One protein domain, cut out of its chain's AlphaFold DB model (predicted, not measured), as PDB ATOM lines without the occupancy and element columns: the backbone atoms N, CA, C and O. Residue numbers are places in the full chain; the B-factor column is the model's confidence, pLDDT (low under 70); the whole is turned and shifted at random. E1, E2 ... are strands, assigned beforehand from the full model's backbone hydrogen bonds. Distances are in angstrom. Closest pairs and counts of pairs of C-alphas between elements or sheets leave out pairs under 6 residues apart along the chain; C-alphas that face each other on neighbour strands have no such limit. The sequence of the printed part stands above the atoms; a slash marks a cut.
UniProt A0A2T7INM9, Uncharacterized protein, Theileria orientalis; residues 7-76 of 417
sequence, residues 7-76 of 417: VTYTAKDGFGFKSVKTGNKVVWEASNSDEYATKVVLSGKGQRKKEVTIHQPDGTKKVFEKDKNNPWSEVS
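Overview. This is residues 7 to 76 of the 417 residues of an uncharacterized protein of Theileria orientalis (UniProt A0A2T7INM9). Picture a small, uneven sandwich: a twisted slab of five antiparallel strands, E1, E4, E5, E6 and E7, with the two-stranded hairpin E2 and E3 over part of one face. The hairpin's strands run nearly in line with those of the larger sheet, at 15 degrees, while edge strand E1 stays clear of it. The printed part has 70 residues with seven named strands, E1 to E7 in order along the chain, and no named helix; across the larger sheet the order is E1, E4, E5, E6, E7. The class is all strand, though under half of the residues, 33 of 70, are in named elements. The whole is compact, with a radius of gyration of the C-alphas of 11.9 A, and elongated in outline, spanning 37 by 23 by 21 A.

Arrangement. Start at the first printed residue, where E1, residues 7 to 10, is an edge strand of the larger sheet. Beside it find E4, residues 39 to 43, antiparallel at 177 degrees between their directions; N 9 and O 40 are 2.8 A apart, within hydrogen-bond range. Next comes E5, residues 50 to 55, which forms a hairpin with E4 at 165 degrees; look at N 53 and O 41, within hydrogen-bond range at 2.8 A. E6, residues 61 to 66, forms a hairpin with E5, also at 165 degrees, and there N 52 and O 64 are within range at 2.8 A. E7, residues 73 to 75, is the other edge strand and forms a hairpin with E6 at 134 degrees; N 75 and O 63 are within range at 2.8 A. E4 to E7 make a meander, each strand the antiparallel neighbour of the one before. Now go back to E2, residues 19 to 22, and E3, residues 25 to 29, a hairpin at 159 degrees, where N 20 and O 28 are within range at 2.8 A. The two sheets form a sandwich, two sheets face to face, with 22 pairs of C-alphas within 10 A; the parts that face each other are 10.0 A centre to centre and their best planes 9 degrees apart. The closest C-alphas of E3 and E6 are those of Val 27 and Phe 64, 7.2 A apart. E3 and E5 are near each other, with 6 pairs of C-alphas within 10 A. E2 and E4 are only just apart, their closest C-alphas at 8.2 A, and E1 is apart from E3.

Along the chain. Find C-alpha 7 at (-19.331, -23.393, -5.929); from there E1 runs 10.1 A to C-alpha 10. E2 covers 10.4 A from Ser 19 to Thr 22, and E3 covers 10.8 A from Lys 25 to Glu 29. E4 runs 13.1 A from Lys 39 to Ser 43. E5 begins at C-alpha 50, (-23.790, -13.602, -8.768), and runs 16.5 A to His 55; E6 runs 16.7 A from Lys 61 to Lys 66. E7, from Ser 73, ends after 6.3 A at C-alpha 75, (-19.849, -4.769, -1.194).

Size, cuts and confidence. The two C-alphas farthest apart are those of Gly 14 and Asn 69, 37.9 A. The printed part has no cut and no long link. The links E2 to E3 and E5 to E6 are tight, and the other four are short. The chain changes sheet at the links E1 to E2 and E3 to E4. The mean pLDDT of the printed part is 89.1, and no printed residue is under 70.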
ATOM      1  N   VAL A   7     -20.608 -22.707  -5.701       88.00
ATOM      2  CA  VAL A   7     -19.331 -23.393  -5.929       88.00
ATOM      3  C   VAL A   7     -18.299 -22.882  -4.945       88.00
ATOM      4  O   VAL A   7     -18.016 -21.688  -4.913       88.00
ATOM      5  N   THR A   8     -17.696 -23.803  -4.203       90.25
ATOM      6  CA  THR A   8     -16.668 -23.502  -3.206       90.25
ATOM      7  C   THR A   8     -15.313 -24.006  -3.681       90.25
ATOM      8  O   THR A   8     -15.181 -25.147  -4.122       90.25
ATOM      9  N   TYR A   9     -14.305 -23.151  -3.565       91.31
ATOM     10  CA  TYR A   9     -12.900 -23.461  -3.775       91.31
ATOM     11  C   TYR A   9     -12.179 -23.283  -2.445       91.31
ATOM     12  O   TYR A   9     -12.222 -22.200  -1.871       91.31
ATOM     13  N   THR A  10     -11.508 -24.325  -1.969       92.75
ATOM     14  CA  THR A  10     -10.676 -24.270  -0.761       92.75
ATOM     15  C   THR A  10      -9.232 -24.483  -1.186       92.75
ATOM     16  O   THR A  10      -8.956 -25.387  -1.981       92.75
ATOM     17  N   ALA A  11      -8.329 -23.622  -0.725       89.75
ATOM     18  CA  ALA A  11      -6.907 -23.806  -0.959       89.75
ATOM     19  C   ALA A  11      -6.419 -25.032  -0.174       89.75
ATOM     20  O   ALA A  11      -6.956 -25.352   0.885       89.75
ATOM     21  N   LYS A  12      -5.437 -25.752  -0.721       85.12
ATOM     22  CA  LYS A  12      -4.757 -26.820   0.019       85.12
ATOM     23  C   LYS A  12      -3.815 -26.206   1.052       85.12
ATOM     24  O   LYS A  12      -3.376 -25.072   0.867       85.12
ATOM     25  N   ASP A  13      -3.465 -26.976   2.073       83.38
ATOM     26  CA  ASP A  13      -2.534 -26.551   3.119       83.38
ATOM     27  C   ASP A  13      -1.222 -26.020   2.521       83.38
ATOM     28  O   ASP A  13      -0.659 -26.607   1.595       83.38
ATOM     29  N   GLY A  14      -0.771 -24.866   3.019       83.06
ATOM     30  CA  GLY A  14       0.405 -24.152   2.506       83.06
ATOM     31  C   GLY A  14       0.174 -23.321   1.234       83.06
ATOM     32  O   GLY A  14       1.106 -22.674   0.764       83.06
ATOM     33  N   PHE A  15      -1.042 -23.297   0.677       90.62
ATOM     34  CA  PHE A  15      -1.398 -22.484  -0.491       90.62
ATOM     35  C   PHE A  15      -2.514 -21.481  -0.175       90.62
ATOM     36  O   PHE A  15      -3.324 -21.680   0.726       90.62
ATOM     37  N   GLY A  16      -2.611 -20.430  -0.992       93.38
ATOM     38  CA  GLY A  16      -3.713 -19.471  -0.953       93.38
ATOM     39  C   GLY A  16      -4.015 -18.890  -2.335       93.38
ATOM     40  O   GLY A  16      -3.196 -18.952  -3.259       93.38
ATOM     41  N   PHE A  17      -5.220 -18.358  -2.515       95.50
ATOM     42  CA  PHE A  17      -5.625 -17.728  -3.766       95.50
ATOM     43  C   PHE A  17      -5.152 -16.276  -3.787       95.50
ATOM     44  O   PHE A  17      -5.652 -15.448  -3.032       95.50
ATOM     45  N   LYS A  18      -4.237 -15.946  -4.703       96.50
ATOM     46  CA  LYS A  18      -3.796 -14.558  -4.918       96.50
ATOM     47  C   LYS A  18      -4.784 -13.702  -5.712       96.50
ATOM     48  O   LYS A  18      -4.730 -12.486  -5.661       96.50
ATOM     49  N   SER A  19      -5.639 -14.325  -6.526       94.81
ATOM     50  CA  SER A  19      -6.604 -13.605  -7.364       94.81
ATOM     51  C   SER A  19      -7.782 -14.492  -7.752       94.81
ATOM     52  O   SER A  19      -7.639 -15.709  -7.897       94.81
ATOM     53  N   VAL A  20      -8.933 -13.865  -7.981       95.31
ATOM     54  CA  VAL A  20     -10.149 -14.485  -8.507       95.31
ATOM     55  C   VAL A  20     -10.565 -13.743  -9.769       95.31
ATOM     56  O   VAL A  20     -10.719 -12.523  -9.775       95.31
ATOM     57  N   LYS A  21     -10.758 -14.483 -10.865       91.50
ATOM     58  CA  LYS A  21     -11.105 -13.922 -12.178       91.50
ATOM     59  C   LYS A  21     -12.333 -14.613 -12.757       91.50
ATOM     60  O   LYS A  21     -12.511 -15.820 -12.612       91.50
ATOM     61  N   THR A  22     -13.166 -13.848 -13.457       81.81
ATOM     62  CA  THR A  22     -14.248 -14.375 -14.300       81.81
ATOM     63  C   THR A  22     -13.944 -14.024 -15.754       81.81
ATOM     64  O   THR A  22     -14.087 -12.870 -16.166       81.81
ATOM     65  N   GLY A  23     -13.504 -15.012 -16.537       81.50
ATOM     66  CA  GLY A  23     -12.952 -14.761 -17.871       81.50
ATOM     67  C   GLY A  23     -11.692 -13.894 -17.771       81.50
ATOM     68  O   GLY A  23     -10.785 -14.222 -17.014       81.50
ATOM     69  N   ASN A  24     -11.668 -12.765 -18.484       79.25
ATOM     70  CA  ASN A  24     -10.550 -11.810 -18.448       79.25
ATOM     71  C   ASN A  24     -10.704 -10.711 -17.381       79.25
ATOM     72  O   ASN A  24      -9.829  -9.859 -17.266       79.25
ATOM     73  N   LYS A  25     -11.808 -10.686 -16.622       80.56
ATOM     74  CA  LYS A  25     -12.038  -9.660 -15.597       80.56
ATOM     75  C   LYS A  25     -11.569 -10.156 -14.237       80.56
ATOM     76  O   LYS A  25     -12.015 -11.214 -13.786       80.56
ATOM     77  N   VAL A  26     -10.703  -9.379 -13.597       90.62
ATOM     78  CA  VAL A  26     -10.332  -9.569 -12.192       90.62
ATOM     79  C   VAL A  26     -11.529  -9.174 -11.334       90.62
ATOM     80  O   VAL A  26     -12.103  -8.107 -11.532       90.62
ATOM     81  N   VAL A  27     -11.963 -10.088 -10.471       94.44
ATOM     82  CA  VAL A  27     -13.022  -9.848  -9.479       94.44
ATOM     83  C   VAL A  27     -12.389  -9.358  -8.187       94.44
ATOM     84  O   VAL A  27     -12.874  -8.409  -7.592       94.44
ATOM     85  N   TRP A  28     -11.290 -10.000  -7.796       96.88
ATOM     86  CA  TRP A  28     -10.508  -9.672  -6.616       96.88
ATOM     87  C   TRP A  28      -9.053 -10.104  -6.825       96.88
ATOM     88  O   TRP A  28      -8.791 -11.104  -7.503       96.88
ATOM     89  N   GLU A  29      -8.117  -9.364  -6.244       93.94
ATOM     90  CA  GLU A  29      -6.685  -9.661  -6.228       93.94
ATOM     91  C   GLU A  29      -6.115  -9.207  -4.882       93.94
ATOM     92  O   GLU A  29      -6.480  -8.147  -4.380       93.94
ATOM     93  N   ALA A  30      -5.286 -10.053  -4.273       92.69
ATOM     94  CA  ALA A  30      -4.642  -9.769  -3.001       92.69
ATOM     95  C   ALA A  30      -3.533  -8.730  -3.188       92.69
ATOM     96  O   ALA A  30      -2.760  -8.815  -4.144       92.69
ATOM     97  N   SER A  31      -3.419  -7.788  -2.251       87.88
ATOM     98  CA  SER A  31      -2.370  -6.762  -2.276       87.88
ATOM     99  C   SER A  31      -0.992  -7.338  -1.929       87.88
ATOM    100  O   SER A  31       0.027  -6.871  -2.430       87.88
ATOM    101  N   ASN A  32      -0.959  -8.350  -1.058       87.25
ATOM    102  CA  ASN A  32       0.244  -9.033  -0.585       87.25
ATOM    103  C   ASN A  32      -0.064 -10.509  -0.248       87.25
ATOM    104  O   ASN A  32      -1.205 -10.961  -0.369       87.25
ATOM    105  N   SER A  33       0.962 -11.270   0.146       87.06
ATOM    106  CA  SER A  33       0.843 -12.698   0.474       87.06
ATOM    107  C   SER A  33      -0.043 -12.995   1.681       87.06
ATOM    108  O   SER A  33      -0.657 -14.060   1.717       87.06
ATOM    109  N   ASP A  34      -0.145 -12.069   2.633       88.62
ATOM    110  CA  ASP A  34      -0.894 -12.266   3.881       88.62
ATOM    111  C   ASP A  34      -2.411 -12.180   3.645       88.62
ATOM    112  O   ASP A  34      -3.207 -12.721   4.406       88.62
ATOM    113  N   GLU A  35      -2.823 -11.565   2.532       90.38
ATOM    114  CA  GLU A  35      -4.215 -11.502   2.086       90.38
ATOM    115  C   GLU A  35      -4.634 -12.685   1.193       90.38
ATOM    116  O   GLU A  35      -5.773 -12.711   0.713       90.38
ATOM    117  N   TYR A  36      -3.752 -13.658   0.923       94.75
ATOM    118  CA  TYR A  36      -4.088 -14.783   0.049       94.75
ATOM    119  C   TYR A  36      -5.262 -15.581   0.611       94.75
ATOM    120  O   TYR A  36      -5.195 -16.166   1.688       94.75
ATOM    121  N   ALA A  37      -6.351 -15.636  -0.150       95.50
ATOM    122  CA  ALA A  37      -7.587 -16.201   0.356       95.50
ATOM    123  C   ALA A  37      -7.445 -17.708   0.585       95.50
ATOM    124  O   ALA A  37      -6.919 -18.437  -0.259       95.50
ATOM    125  N   THR A  38      -7.978 -18.193   1.701       95.56
ATOM    126  CA  THR A  38      -7.989 -19.627   2.036       95.56
ATOM    127  C   THR A  38      -9.174 -20.337   1.387       95.56
ATOM    128  O   THR A  38      -9.137 -21.539   1.109       95.56
ATOM    129  N   LYS A  39     -10.245 -19.589   1.101       94.88
ATOM    130  CA  LYS A  39     -11.477 -20.103   0.509       94.88
ATOM    131  C   LYS A  39     -12.174 -19.041  -0.334       94.88
ATOM    132  O   LYS A  39     -12.209 -17.869   0.024       94.88
ATOM    133  N   VAL A  40     -12.764 -19.468  -1.443       96.31
ATOM    134  CA  VAL A  40     -13.558 -18.631  -2.346       96.31
ATOM    135  C   VAL A  40     -14.893 -19.317  -2.600       96.31
ATOM    136  O   VAL A  40     -14.927 -20.482  -2.995       96.31
ATOM    137  N   VAL A  41     -15.994 -18.598  -2.404       94.19
ATOM    138  CA  VAL A  41     -17.354 -19.105  -2.617       94.19
ATOM    139  C   VAL A  41     -18.024 -18.284  -3.712       94.19
ATOM    140  O   VAL A  41     -18.132 -17.072  -3.595       94.19
ATOM    141  N   LEU A  42     -18.473 -18.938  -4.782       92.81
ATOM    142  CA  LEU A  42     -19.291 -18.345  -5.839       92.81
ATOM    143  C   LEU A  42     -20.744 -18.777  -5.653       92.81
ATOM    144  O   LEU A  42     -21.060 -19.942  -5.881       92.81
ATOM    145  N   SER A  43     -21.626 -17.832  -5.358       89.69
ATOM    146  CA  SER A  43     -23.074 -18.031  -5.316       89.69
ATOM    147  C   SER A  43     -23.720 -17.561  -6.623       89.69
ATOM    148  O   SER A  43     -23.280 -16.599  -7.260       89.69
ATOM    149  N   GLY A  44     -24.772 -18.254  -7.064       87.38
ATOM    150  CA  GLY A  44     -25.484 -17.904  -8.299       87.38
ATOM    151  C   GLY A  44     -24.742 -18.303  -9.580       87.38
ATOM    152  O   GLY A  44     -24.884 -17.661 -10.622       87.38
ATOM    153  N   LYS A  45     -23.940 -19.375  -9.571       80.38
ATOM    154  CA  LYS A  45     -23.330 -19.899 -10.801       80.38
ATOM    155  C   LYS A  45     -24.405 -20.162 -11.869       80.38
ATOM    156  O   LYS A  45     -25.409 -20.811 -11.619       80.38
ATOM    157  N   GLY A  46     -24.194 -19.619 -13.070       78.31
ATOM    158  CA  GLY A  46     -25.166 -19.681 -14.172       78.31
ATOM    159  C   GLY A  46     -26.344 -18.700 -14.068       78.31
ATOM    160  O   GLY A  46     -27.103 -18.583 -15.024       78.31
ATOM    161  N   GLN A  47     -26.469 -17.957 -12.966       80.75
ATOM    162  CA  GLN A  47     -27.517 -16.957 -12.759       80.75
ATOM    163  C   GLN A  47     -27.090 -15.563 -13.223       80.75
ATOM    164  O   GLN A  47     -25.910 -15.292 -13.473       80.75
ATOM    165  N   ARG A  48     -28.081 -14.673 -13.359       81.00
ATOM    166  CA  ARG A  48     -27.867 -13.260 -13.717       81.00
ATOM    167  C   ARG A  48     -27.255 -12.470 -12.564       81.00
ATOM    168  O   ARG A  48     -26.385 -11.647 -12.819       81.00
ATOM    169  N   LYS A  49     -27.703 -12.747 -11.334       85.06
ATOM    170  CA  LYS A  49     -27.109 -12.233 -10.100       85.06
ATOM    171  C   LYS A  49     -26.095 -13.248  -9.583       85.06
ATOM    172  O   LYS A  49     -26.412 -14.436  -9.498       85.06
ATOM    173  N   LYS A  50     -24.883 -12.786  -9.296       90.50
ATOM    174  CA  LYS A  50     -23.790 -13.602  -8.768       90.50
ATOM    175  C   LYS A  50     -23.118 -12.875  -7.625       90.50
ATOM    176  O   LYS A  50     -23.046 -11.651  -7.629       90.50
ATOM    177  N   GLU A  51     -22.568 -13.658  -6.719       92.62
ATOM    178  CA  GLU A  51     -21.811 -13.167  -5.580       92.62
ATOM    179  C   GLU A  51     -20.546 -14.011  -5.439       92.62
ATOM    180  O   GLU A  51     -20.593 -15.234  -5.582       92.62
ATOM    181  N   VAL A  52     -19.410 -13.363  -5.211       95.12
ATOM    182  CA  VAL A  52     -18.139 -14.004  -4.880       95.12
ATOM    183  C   VAL A  52     -17.746 -13.557  -3.484       95.12
ATOM    184  O   VAL A  52     -17.497 -12.379  -3.263       95.12
ATOM    185  N   THR A  53     -17.654 -14.505  -2.561       96.19
ATOM    186  CA  THR A  53     -17.133 -14.282  -1.213       96.19
ATOM    187  C   THR A  53     -15.703 -14.800  -1.126       96.19
ATOM    188  O   THR A  53     -15.433 -15.972  -1.403       96.19
ATOM    189  N   ILE A  54     -14.788 -13.924  -0.734       97.00
ATOM    190  CA  ILE A  54     -13.376 -14.194  -0.481       97.00
ATOM    191  C   ILE A  54     -13.194 -14.339   1.027       97.00
ATOM    192  O   ILE A  54     -13.543 -13.422   1.759       97.00
ATOM    193  N   HIS A  55     -12.658 -15.465   1.492       93.81
ATOM    194  CA  HIS A  55     -12.304 -15.672   2.897       93.81
ATOM    195  C   HIS A  55     -10.806 -15.440   3.084       93.81
ATOM    196  O   HIS A  55      -9.995 -16.182   2.518       93.81
ATOM    197  N   GLN A  56     -10.451 -14.424   3.864       90.75
ATOM    198  CA  GLN A  56      -9.065 -14.078   4.161       90.75
ATOM    199  C   GLN A  56      -8.509 -14.943   5.313       90.75
ATOM    200  O   GLN A  56      -9.289 -15.559   6.050       90.75
ATOM    201  N   PRO A  57      -7.173 -15.055   5.457       85.50
ATOM    202  CA  PRO A  57      -6.550 -15.844   6.527       85.50
ATOM    203  C   PRO A  57      -6.876 -15.358   7.944       85.50
ATOM    204  O   PRO A  57      -6.967 -16.176   8.854       85.50
ATOM    205  N   ASP A  58      -7.112 -14.056   8.120       85.75
ATOM    206  CA  ASP A  58      -7.496 -13.426   9.394       85.75
ATOM    207  C   ASP A  58      -8.965 -13.685   9.800       85.75
ATOM    208  O   ASP A  58      -9.438 -13.195  10.824       85.75
ATOM    209  N   GLY A  59      -9.701 -14.463   8.998       84.62
ATOM    210  CA  GLY A  59     -11.108 -14.790   9.213       84.62
ATOM    211  C   GLY A  59     -12.091 -13.761   8.651       84.62
ATOM    212  O   GLY A  59     -13.297 -14.037   8.623       84.62
ATOM    213  N   THR A  60     -11.614 -12.618   8.149       89.69
ATOM    214  CA  THR A  60     -12.463 -11.619   7.494       89.69
ATOM    215  C   THR A  60     -12.903 -12.085   6.103       89.69
ATOM    216  O   THR A  60     -12.413 -13.077   5.543       89.69
ATOM    217  N   LYS A  61     -13.908 -11.400   5.546       93.19
ATOM    218  CA  LYS A  61     -14.449 -11.717   4.224       93.19
ATOM    219  C   LYS A  61     -14.605 -10.465   3.379       93.19
ATOM    220  O   LYS A  61     -15.099  -9.456   3.868       93.19
ATOM    221  N   LYS A  62     -14.284 -10.582   2.093       93.06
ATOM    222  CA  LYS A  62     -14.629  -9.586   1.069       93.06
ATOM    223  C   LYS A  62     -15.705 -10.166   0.160       93.06
ATOM    224  O   LYS A  62     -15.572 -11.301  -0.300       93.06
ATOM    225  N   VAL A  63     -16.776  -9.419  -0.084       95.00
ATOM    226  CA  VAL A  63     -17.909  -9.870  -0.904       95.00
ATOM    227  C   VAL A  63     -17.985  -9.013  -2.154       95.00
ATOM    228  O   VAL A  63     -17.935  -7.793  -2.080       95.00
ATOM    229  N   PHE A  64     -18.114  -9.654  -3.308       94.81
ATOM    230  CA  PHE A  64     -18.239  -8.998  -4.600       94.81
ATOM    231  C   PHE A  64     -19.548  -9.421  -5.240       94.81
ATOM    232  O   PHE A  64     -19.790 -10.614  -5.400       94.81
ATOM    233  N   GLU A  65     -20.365  -8.466  -5.664       93.44
ATOM    234  CA  GLU A  65     -21.626  -8.739  -6.351       93.44
ATOM    235  C   GLU A  65     -21.571  -8.310  -7.815       93.44
ATOM    236  O   GLU A  65     -20.888  -7.355  -8.195       93.44
ATOM    237  N   LYS A  66     -22.303  -9.046  -8.653       87.81
ATOM    238  CA  LYS A  66     -22.523  -8.729 -10.061       87.81
ATOM    239  C   LYS A  66     -23.968  -8.998 -10.449       87.81
ATOM    240  O   LYS A  66     -24.501 -10.075 -10.170       87.81
ATOM    241  N   ASP A  67     -24.552  -8.071 -11.201       84.81
ATOM    242  CA  ASP A  67     -25.867  -8.222 -11.818       84.81
ATOM    243  C   ASP A  67     -25.806  -8.146 -13.363       84.81
ATOM    244  O   ASP A  67     -24.747  -8.287 -13.983       84.81
ATOM    245  N   LYS A  68     -26.973  -8.025 -14.013       73.50
ATOM    246  CA  LYS A  68     -27.107  -8.020 -15.480       73.50
ATOM    247  C   LYS A  68     -26.424  -6.811 -16.133       73.50
ATOM    248  O   LYS A  68     -25.918  -6.959 -17.245       73.50
ATOM    249  N   ASN A  69     -26.450  -5.656 -15.477       77.06
ATOM    250  CA  ASN A  69     -26.054  -4.372 -16.052       77.06
ATOM    251  C   ASN A  69     -24.781  -3.821 -15.398       77.06
ATOM    252  O   ASN A  69     -24.053  -3.063 -16.035       77.06
ATOM    253  N   ASN A  70     -24.477  -4.258 -14.178       80.62
ATOM    254  CA  ASN A  70     -23.358  -3.768 -13.398       80.62
ATOM    255  C   ASN A  70     -22.177  -4.753 -13.427       80.62
ATOM    256  O   ASN A  70     -22.363  -5.977 -13.377       80.62
ATOM    257  N   PRO A  71     -20.936  -4.248 -13.551       86.88
ATOM    258  CA  PRO A  71     -19.741  -5.062 -13.366       86.88
ATOM    259  C   PRO A  71     -19.633  -5.561 -11.916       86.88
ATOM    260  O   PRO A  71     -20.442  -5.212 -11.062       86.88
ATOM    261  N   TRP A  72     -18.633  -6.405 -11.647       92.50
ATOM    262  CA  TRP A  72     -18.324  -6.788 -10.271       92.50
ATOM    263  C   TRP A  72     -17.994  -5.542  -9.451       92.50
ATOM    264  O   TRP A  72     -17.194  -4.720  -9.894       92.50
ATOM    265  N   SER A  73     -18.605  -5.431  -8.279       89.19
ATOM    266  CA  SER A  73     -18.346  -4.368  -7.311       89.19
ATOM    267  C   SER A  73     -18.178  -4.981  -5.930       89.19
ATOM    268  O   SER A  73     -18.862  -5.953  -5.602       89.19
ATOM    269  N   GLU A  74     -17.223  -4.461  -5.162       90.94
ATOM    270  CA  GLU A  74     -17.046  -4.854  -3.768       90.94
ATOM    271  C   GLU A  74     -18.198  -4.291  -2.941       90.94
ATOM    272  O   GLU A  74     -18.532  -3.109  -3.034       90.94
ATOM    273  N   VAL A  75     -18.818  -5.151  -2.145       89.38
ATOM    274  CA  VAL A  75     -19.849  -4.769  -1.194       89.38
ATOM    275  C   VAL A  75     -19.147  -4.448   0.114       89.38
ATOM    276  O   VAL A  75     -18.657  -5.343   0.804       89.38
ATOM    277  N   SER A  76     -19.095  -3.166   0.464       73.31
ATOM    278  CA  SER A  76     -18.607  -2.723   1.766       73.31
ATOM    279  C   SER A  76     -19.584  -3.195   2.844       73.31
ATOM    280  O   SER A  76     -20.641  -2.599   3.046       73.31
TER     281      SER A  76